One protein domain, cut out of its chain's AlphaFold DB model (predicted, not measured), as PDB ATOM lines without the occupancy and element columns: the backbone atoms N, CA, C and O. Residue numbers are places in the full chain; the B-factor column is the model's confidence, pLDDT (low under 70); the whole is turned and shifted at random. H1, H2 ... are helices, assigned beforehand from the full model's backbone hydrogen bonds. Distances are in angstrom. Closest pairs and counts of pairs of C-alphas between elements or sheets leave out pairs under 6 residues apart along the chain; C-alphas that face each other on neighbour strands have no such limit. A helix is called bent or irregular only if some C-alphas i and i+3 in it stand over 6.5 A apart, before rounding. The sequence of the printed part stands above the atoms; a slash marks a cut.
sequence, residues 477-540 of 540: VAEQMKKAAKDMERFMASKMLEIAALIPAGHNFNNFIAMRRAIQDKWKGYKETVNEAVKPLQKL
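What this domain is: This is residues 477 to 540 of the 540 residues of an uncharacterized protein of Melampsora larici-populina (strain 98AG31 / pathotype 3-4-7) (UniProt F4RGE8). The domain is a long, thin helical hairpin: H1 runs along the rod for 37.8 A of its 53 A span, the chain turns back in residues 503 to 507, and H2 returns beside it, nearly parallel in line but in the opposite direction. The two helices lie side by side along the long axis, and the turn closes one end of the hairpin. The printed part has 64 residues with two named helices, H1 then H2, and no named strand; the class is all helix. The whole is loose, with a radius of gyration of the C-alphas of 15.4 A, and its C-alphas span 53 by 16 by 6 A.

Where its parts are: H1 holds residues 477 to 502 and measures 37.8 A from first to last C-alpha, beginning at C-alpha 477 at (-43.160, -8.106, 36.697) and ending at C-alpha 502 at (-56.443, -43.516, 36.388). H2, the longest helix, holds residues 508 to 537 and measures 43.8 A, ending at C-alpha 537 at (-36.345, -7.226, 39.068). H2 is irregular, but only just: C-alphas 533 and 536 are 6.6 A apart, and its line is a rough one.

How they stand to each other: H1 and H2 form a helical hairpin, joined by a tight link of 5 residues. They touch, with 12 pairs of C-alphas within 8 A. Their closest C-alphas, those of Ala 478 and Val 534, are 5.3 A apart. Their lines stand at a shallow tilt of 4 degrees, opposite ways, and their centres are 10.8 A apart. Of the O i to N i+4 pairs, 21 of 22 in H1 and 24 of 26 in H2 are within hydrogen-bond range.

The domain as a whole: The outline is a rod. The two C-alphas farthest apart, those of Gly 506 and Leu 540, are 52.9 A apart, while those of Val 477 and Leu 540, the first and last printed, are 10.4 A apart. The printed part has no cut, and it ends at the chain's last residue, 540. The mean pLDDT of the printed part is 86.6; residues 505, 507 and 540 are under 70.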
ATOM      1  N   VAL A 477     -43.682  -6.974  37.487       86.94
ATOM      2  CA  VAL A 477     -43.160  -8.106  36.697       86.94
ATOM      3  C   VAL A 477     -42.769  -9.274  37.613       86.94
ATOM      4  O   VAL A 477     -43.151 -10.419  37.359       86.94
ATOM      5  N   ALA A 478     -42.081  -8.997  38.723       89.12
ATOM      6  CA  ALA A 478     -41.689 -10.005  39.704       89.12
ATOM      7  C   ALA A 478     -42.888 -10.746  40.318       89.12
ATOM      8  O   ALA A 478     -42.876 -11.979  40.394       89.12
ATOM      9  N   GLU A 479     -43.939 -10.036  40.739       90.88
ATOM     10  CA  GLU A 479     -45.158 -10.662  41.266       90.88
ATOM     11  C   GLU A 479     -45.922 -11.438  40.187       90.88
ATOM     12  O   GLU A 479     -46.436 -12.526  40.465       90.88
ATOM     13  N   GLN A 480     -45.936 -10.966  38.935       91.50
ATOM     14  CA  GLN A 480     -46.513 -11.723  37.822       91.50
ATOM     15  C   GLN A 480     -45.764 -13.046  37.580       91.50
ATOM     16  O   GLN A 480     -46.412 -14.085  37.410       91.50
ATOM     17  N   MET A 481     -44.426 -13.054  37.646       88.81
ATOM     18  CA  MET A 481     -43.616 -14.277  37.533       88.81
ATOM     19  C   MET A 481     -43.837 -15.237  38.717       88.81
ATOM     20  O   MET A 481     -44.077 -16.430  38.505       88.81
ATOM     21  N   LYS A 482     -43.846 -14.733  39.961       91.50
ATOM     22  CA  LYS A 482     -44.168 -15.535  41.164       91.50
ATOM     23  C   LYS A 482     -45.565 -16.153  41.075       91.50
ATOM     24  O   LYS A 482     -45.747 -17.329  41.406       91.50
ATOM     25  N   LYS A 483     -46.556 -15.383  40.614       93.88
ATOM     26  CA  LYS A 483     -47.937 -15.839  40.413       93.88
ATOM     27  C   LYS A 483     -48.016 -16.928  39.344       93.88
ATOM     28  O   LYS A 483     -48.582 -17.983  39.619       93.88
ATOM     29  N   ALA A 484     -47.401 -16.718  38.178       88.94
ATOM     30  CA  ALA A 484     -47.365 -17.704  37.099       88.94
ATOM     31  C   ALA A 484     -46.753 -19.038  37.565       88.94
ATOM     32  O   ALA A 484     -47.336 -20.099  37.332       88.94
ATOM     33  N   ALA A 485     -45.648 -18.995  38.316       89.81
ATOM     34  CA  ALA A 485     -45.066 -20.193  38.916       89.81
ATOM     35  C   ALA A 485     -46.030 -20.873  39.914       89.81
ATOM     36  O   ALA A 485     -46.221 -22.088  39.874       89.81
ATOM     37  N   LYS A 486     -46.691 -20.108  40.789       91.81
ATOM     38  CA  LYS A 486     -47.646 -20.642  41.779       91.81
ATOM     39  C   LYS A 486     -48.894 -21.270  41.144       91.81
ATOM     40  O   LYS A 486     -49.411 -22.260  41.667       91.81
ATOM     41  N   ASP A 487     -49.373 -20.729  40.028       91.81
ATOM     42  CA  ASP A 487     -50.521 -21.277  39.301       91.81
ATOM     43  C   ASP A 487     -50.134 -22.501  38.448       91.81
ATOM     44  O   ASP A 487     -50.890 -23.476  38.406       91.81
ATOM     45  N   MET A 488     -48.914 -22.541  37.901       87.00
ATOM     46  CA  MET A 488     -48.350 -23.749  37.282       87.00
ATOM     47  C   MET A 488     -48.166 -24.893  38.300       87.00
ATOM     48  O   MET A 488     -48.504 -26.037  38.002       87.00
ATOM     49  N   GLU A 489     -47.732 -24.610  39.536       89.38
ATOM     50  CA  GLU A 489     -47.674 -25.618  40.613       89.38
ATOM     51  C   GLU A 489     -49.040 -26.255  40.891       89.38
ATOM     52  O   GLU A 489     -49.154 -27.478  41.004       89.38
ATOM     53  N   ARG A 490     -50.091 -25.429  40.972       90.44
ATOM     54  CA  ARG A 490     -51.476 -25.881  41.173       90.44
ATOM     55  C   ARG A 490     -51.946 -26.761  40.016       90.44
ATOM     56  O   ARG A 490     -52.526 -27.820  40.258       90.44
ATOM     57  N   PHE A 491     -51.661 -26.357  38.777       90.50
ATOM     58  CA  PHE A 491     -51.971 -27.139  37.581       90.50
ATOM     59  C   PHE A 491     -51.272 -28.507  37.598       90.50
ATOM     60  O   PHE A 491     -51.932 -29.539  37.460       90.50
ATOM     61  N   MET A 492     -49.961 -28.534  37.855       87.69
ATOM     62  CA  MET A 492     -49.174 -29.770  37.918       87.69
ATOM     63  C   MET A 492     -49.638 -30.697  39.051       87.69
ATOM     64  O   MET A 492     -49.749 -31.907  38.846       87.69
ATOM     65  N   ALA A 493     -49.984 -30.152  40.221       87.38
ATOM     66  CA  ALA A 493     -50.563 -30.927  41.319       87.38
ATOM     67  C   ALA A 493     -51.932 -31.532  40.947       87.38
ATOM     68  O   ALA A 493     -52.175 -32.710  41.225       87.38
ATOM     69  N   SER A 494     -52.793 -30.766  40.265       91.25
ATOM     70  CA  SER A 494     -54.089 -31.242  39.757       91.25
ATOM     71  C   SER A 494     -53.913 -32.369  38.739       91.25
ATOM     72  O   SER A 494     -54.545 -33.417  38.866       91.25
ATOM     73  N   LYS A 495     -53.005 -32.211  37.764       88.25
ATOM     74  CA  LYS A 495     -52.748 -33.241  36.745       88.25
ATOM     75  C   LYS A 495     -52.089 -34.497  37.308       88.25
ATOM     76  O   LYS A 495     -52.463 -35.592  36.901       88.25
ATOM     77  N   MET A 496     -51.208 -34.377  38.301       88.56
ATOM     78  CA  MET A 496     -50.698 -35.547  39.026       88.56
ATOM     79  C   MET A 496     -51.809 -36.314  39.751       88.56
ATOM     80  O   MET A 496     -51.753 -37.539  39.804       88.56
ATOM     81  N   LEU A 497     -52.825 -35.630  40.286       87.25
ATOM     82  CA  LEU A 497     -53.951 -36.284  40.958       87.25
ATOM     83  C   LEU A 497     -54.936 -36.919  39.960       87.25
ATOM     84  O   LEU A 497     -55.384 -38.039  40.195       87.25
ATOM     85  N   GLU A 498     -55.204 -36.267  38.822       87.56
ATOM     86  CA  GLU A 498     -55.958 -36.861  37.704       87.56
ATOM     87  C   GLU A 498     -55.289 -38.148  37.188       87.56
ATOM     88  O   GLU A 498     -55.959 -39.167  37.049       87.56
ATOM     89  N   ILE A 499     -53.970 -38.133  36.956       85.44
ATOM     90  CA  ILE A 499     -53.225 -39.313  36.484       85.44
ATOM     91  C   ILE A 499     -53.200 -40.412  37.559       85.44
ATOM     92  O   ILE A 499     -53.439 -41.575  37.242       85.44
ATOM     93  N   ALA A 500     -52.979 -40.064  38.833       85.56
ATOM     94  CA  ALA A 500     -52.986 -41.034  39.932       85.56
ATOM     95  C   ALA A 500     -54.321 -41.791  40.053       85.56
ATOM     96  O   ALA A 500     -54.317 -42.973  40.388       85.56
ATOM     97  N   ALA A 501     -55.449 -41.131  39.768       85.56
ATOM     98  CA  ALA A 501     -56.779 -41.737  39.817       85.56
ATOM     99  C   ALA A 501     -57.071 -42.705  38.651       85.56
ATOM    100  O   ALA A 501     -57.993 -43.514  38.753       85.56
ATOM    101  N   LEU A 502     -56.302 -42.639  37.559       85.31
ATOM    102  CA  LEU A 502     -56.443 -43.516  36.388       85.31
ATOM    103  C   LEU A 502     -55.585 -44.789  36.476       85.31
ATOM    104  O   LEU A 502     -55.791 -45.717  35.697       85.31
ATOM    105  N   ILE A 503     -54.619 -44.848  37.397       81.81
ATOM    106  CA  ILE A 503     -53.676 -45.968  37.506       81.81
ATOM    107  C   ILE A 503     -54.202 -46.989  38.527       81.81
ATOM    108  O   ILE A 503     -54.261 -46.676  39.719       81.81
ATOM    109  N   PRO A 504     -54.553 -48.223  38.112       75.00
ATOM    110  CA  PRO A 504     -54.978 -49.259  39.048       75.00
ATOM    111  C   PRO A 504     -53.829 -49.645  39.991       75.00
ATOM    112  O   PRO A 504     -52.666 -49.722  39.587       75.00
ATOM    113  N   ALA A 505     -54.163 -49.910  41.256       66.31
ATOM    114  CA  ALA A 505     -53.188 -50.269  42.280       66.31
ATOM    115  C   ALA A 505     -52.456 -51.576  41.916       66.31
ATOM    116  O   ALA A 505     -53.060 -52.644  41.831       66.31
ATOM    117  N   GLY A 506     -51.144 -51.481  41.693       70.12
ATOM    118  CA  GLY A 506     -50.297 -52.565  41.195       70.12
ATOM    119  C   GLY A 506     -48.908 -52.048  40.811       70.12
ATOM    120  O   GLY A 506     -48.569 -50.902  41.109       70.12
ATOM    121  N   HIS A 507     -48.092 -52.862  40.128       60.16
ATOM    122  CA  HIS A 507     -46.701 -52.502  39.792       60.16
ATOM    123  C   HIS A 507     -46.550 -51.166  39.036       60.16
ATOM    124  O   HIS A 507     -45.598 -50.432  39.297       60.16
ATOM    125  N   ASN A 508     -47.513 -50.795  38.187       71.81
ATOM    126  CA  ASN A 508     -47.486 -49.534  37.432       71.81
ATOM    127  C   ASN A 508     -47.503 -48.284  38.338       71.81
ATOM    128  O   ASN A 508     -47.008 -47.228  37.942       71.81
ATOM    129  N   PHE A 509     -47.998 -48.399  39.576       81.88
ATOM    130  CA  PHE A 509     -47.999 -47.301  40.543       81.88
ATOM    131  C   PHE A 509     -46.578 -46.895  40.975       81.88
ATOM    132  O   PHE A 509     -46.321 -45.715  41.200       81.88
ATOM    133  N   ASN A 510     -45.618 -47.829  41.014       83.56
ATOM    134  CA  ASN A 510     -44.226 -47.506  41.357       83.56
ATOM    135  C   ASN A 510     -43.560 -46.636  40.281       83.56
ATOM    136  O   ASN A 510     -42.880 -45.663  40.614       83.56
ATOM    137  N   ASN A 511     -43.824 -46.924  39.003       85.38
ATOM    138  CA  ASN A 511     -43.351 -46.104  37.884       85.38
ATOM    139  C   ASN A 511     -43.971 -44.698  37.940       85.38
ATOM    140  O   ASN A 511     -43.267 -43.704  37.755       85.38
ATOM    141  N   PHE A 512     -45.257 -44.593  38.293       87.56
ATOM    142  CA  PHE A 512     -45.912 -43.306  38.529       87.56
ATOM    143  C   PHE A 512     -45.297 -42.522  39.701       87.56
ATOM    144  O   PHE A 512     -45.066 -41.321  39.576       87.56
ATOM    145  N   ILE A 513     -44.971 -43.175  40.823       87.62
ATOM    146  CA  ILE A 513     -44.295 -42.520  41.956       87.62
ATOM    147  C   ILE A 513     -42.885 -42.040  41.570       87.62
ATOM    148  O   ILE A 513     -42.493 -40.945  41.978       87.62
ATOM    149  N   ALA A 514     -42.142 -42.797  40.756       88.19
ATOM    150  CA  ALA A 514     -40.845 -42.368  40.229       88.19
ATOM    151  C   ALA A 514     -40.977 -41.154  39.286       88.19
ATOM    152  O   ALA A 514     -40.305 -40.142  39.491       88.19
ATOM    153  N   MET A 515     -41.905 -41.210  38.322       90.06
ATOM    154  CA  MET A 515     -42.222 -40.103  37.410       90.06
ATOM    155  C   MET A 515     -42.646 -38.838  38.173       90.06
ATOM    156  O   MET A 515     -42.157 -37.743  37.894       90.06
ATOM    157  N   ARG A 516     -43.514 -38.988  39.183       90.06
ATOM    158  CA  ARG A 516     -43.965 -37.891  40.046       90.06
ATOM    159  C   ARG A 516     -42.794 -37.227  40.771       90.06
ATOM    160  O   ARG A 516     -42.748 -36.001  40.791       90.06
ATOM    161  N   ARG A 517     -41.851 -37.999  41.332       90.88
ATOM    162  CA  ARG A 517     -40.642 -37.447  41.976       90.88
ATOM    163  C   ARG A 517     -39.803 -36.650  40.978       90.88
ATOM    164  O   ARG A 517     -39.612 -35.463  41.194       90.88
ATOM    165  N   ALA A 518     -39.446 -37.244  39.838       90.94
ATOM    166  CA  ALA A 518     -38.648 -36.573  38.808       90.94
ATOM    167  C   ALA A 518     -39.280 -35.254  38.312       90.94
ATOM    168  O   ALA A 518     -38.572 -34.288  38.020       90.94
ATOM    169  N   ILE A 519     -40.615 -35.181  38.248       88.38
ATOM    170  CA  ILE A 519     -41.339 -33.952  37.900       88.38
ATOM    171  C   ILE A 519     -41.360 -32.948  39.065       88.38
ATOM    172  O   ILE A 519     -41.212 -31.753  38.820       88.38
ATOM    173  N   GLN A 520     -41.478 -33.394  40.320       88.81
ATOM    174  CA  GLN A 520     -41.332 -32.524  41.497       88.81
ATOM    175  C   GLN A 520     -39.911 -31.946  41.622       88.81
ATOM    176  O   GLN A 520     -39.768 -30.774  41.968       88.81
ATOM    177  N   ASP A 521     -38.879 -32.718  41.280       90.31
ATOM    178  CA  ASP A 521     -37.480 -32.278  41.307       90.31
ATOM    179  C   ASP A 521     -37.193 -31.249  40.197       90.31
ATOM    180  O   ASP A 521     -36.650 -30.175  40.472       90.31
ATOM    181  N   LYS A 522     -37.661 -31.496  38.961       89.69
ATOM    182  CA  LYS A 522     -37.632 -30.491  37.875       89.69
ATOM    183  C   LYS A 522     -38.408 -29.220  38.242       89.69
ATOM    184  O   LYS A 522     -37.953 -28.113  37.957       89.69
ATOM    185  N   TRP A 523     -39.556 -29.365  38.904       89.56
ATOM    186  CA  TRP A 523     -40.377 -28.240  39.355       89.56
ATOM    187  C   TRP A 523     -39.696 -27.401  40.450       89.56
ATOM    188  O   TRP A 523     -39.784 -26.170  40.434       89.56
ATOM    189  N   LYS A 524     -38.960 -28.043  41.367       90.56
ATOM    190  CA  LYS A 524     -38.112 -27.361  42.356       90.56
ATOM    191  C   LYS A 524     -37.027 -26.522  41.670       90.56
ATOM    192  O   LYS A 524     -36.897 -25.346  42.000       90.56
ATOM    193  N   GLY A 525     -36.330 -27.088  40.679       91.50
ATOM    194  CA  GLY A 525     -35.334 -26.359  39.885       91.50
ATOM    195  C   GLY A 525     -35.926 -25.137  39.170       91.50
ATOM    196  O   GLY A 525     -35.407 -24.035  39.314       91.50
ATOM    197  N   TYR A 526     -37.075 -25.290  38.499       89.88
ATOM    198  CA  TYR A 526     -37.770 -24.162  37.859       89.88
ATOM    199  C   TYR A 526     -38.126 -23.039  38.851       89.88
ATOM    200  O   TYR A 526     -37.930 -21.863  38.552       89.88
ATOM    201  N   LYS A 527     -38.607 -23.381  40.055       90.12
ATOM    202  CA  LYS A 527     -38.865 -22.393  41.117       90.12
ATOM    203  C   LYS A 527     -37.603 -21.658  41.563       90.12
ATOM    204  O   LYS A 527     -37.673 -20.467  41.856       90.12
ATOM    205  N   GLU A 528     -36.472 -22.350  41.628       92.44
ATOM    206  CA  GLU A 528     -35.178 -21.754  41.965       92.44
ATOM    207  C   GLU A 528     -34.740 -20.768  40.865       92.44
ATOM    208  O   GLU A 528     -34.477 -19.608  41.182       92.44
ATOM    209  N   THR A 529     -34.852 -21.141  39.583       92.19
ATOM    210  CA  THR A 529     -34.608 -20.238  38.440       92.19
ATOM    211  C   THR A 529     -35.548 -19.024  38.415       92.19
ATOM    212  O   THR A 529     -35.092 -17.905  38.190       92.19
ATOM    213  N   VAL A 530     -36.851 -19.195  38.682       89.88
ATOM    214  CA  VAL A 530     -37.800 -18.063  38.750       89.88
ATOM    215  C   VAL A 530     -37.446 -17.116  39.894       89.88
ATOM    216  O   VAL A 530     -37.429 -15.905  39.693       89.88
ATOM    217  N   ASN A 531     -37.107 -17.641  41.076       89.94
ATOM    218  CA  ASN A 531     -36.646 -16.808  42.188       89.94
ATOM    219  C   ASN A 531     -35.354 -16.053  41.836       89.94
ATOM    220  O   ASN A 531     -35.152 -14.944  42.322       89.94
ATOM    221  N   GLU A 532     -34.486 -16.612  40.992       92.75
ATOM    222  CA  GLU A 532     -33.261 -15.951  40.534       92.75
ATOM    223  C   GLU A 532     -33.498 -14.868  39.488       92.75
ATOM    224  O   GLU A 532     -32.957 -13.776  39.646       92.75
ATOM    225  N   ALA A 533     -34.377 -15.103  38.514       87.75
ATOM    226  CA  ALA A 533     -34.820 -14.075  37.568       87.75
ATOM    227  C   ALA A 533     -35.567 -12.914  38.257       87.75
ATOM    228  O   ALA A 533     -35.510 -11.774  37.806       87.75
ATOM    229  N   VAL A 534     -36.229 -13.187  39.387       90.94
ATOM    230  CA  VAL A 534     -36.939 -12.194  40.206       90.94
ATOM    231  C   VAL A 534     -36.000 -11.329  41.066       90.94
ATOM    232  O   VAL A 534     -36.281 -10.146  41.254       90.94
ATOM    233  N   LYS A 535     -34.874 -11.864  41.569       90.31
ATOM    234  CA  LYS A 535     -33.902 -11.121  42.412       90.31
ATOM    235  C   LYS A 535     -33.436  -9.767  41.834       90.31
ATOM    236  O   LYS A 535     -33.326  -8.841  42.636       90.31
ATOM    237  N   PRO A 536     -33.103  -9.612  40.533       87.06
ATOM    238  CA  PRO A 536     -32.747  -8.309  39.965       87.06
ATOM    239  C   PRO A 536     -33.970  -7.418  39.720       87.06
ATOM    240  O   PRO A 536     -33.878  -6.217  39.939       87.06
ATOM    241  N   LEU A 537     -35.118  -7.987  39.336       82.00
ATOM    242  CA  LEU A 537     -36.345  -7.226  39.068       82.00
ATOM    243  C   LEU A 537     -36.898  -6.529  40.320       82.00
ATOM    244  O   LEU A 537     -37.484  -5.468  40.204       82.00
ATOM    245  N   GLN A 538     -36.666  -7.077  41.517       79.56
ATOM    246  CA  GLN A 538     -37.023  -6.427  42.790       79.56
ATOM    247  C   GLN A 538     -35.968  -5.431  43.316       79.56
ATOM    248  O   GLN A 538     -36.008  -5.052  44.487       79.56
ATOM    249  N   LYS A 539     -34.981  -5.061  42.490       77.12
ATOM    250  CA  LYS A 539     -33.987  -4.005  42.770       77.12
ATOM    251  C   LYS A 539     -34.104  -2.815  41.808       77.12
ATOM    252  O   LYS A 539     -33.283  -1.904  41.891       77.12
ATOM    253  N   LEU A 540     -35.078  -2.883  40.902       67.00
ATOM    254  CA  LEU A 540     -35.546  -1.818  40.023       67.00
ATOM    255  C   LEU A 540     -36.839  -1.248  40.631       67.00
ATOM    256  O   LEU A 540     -36.968  -0.012  40.609       67.00
TER     257      LEU A 540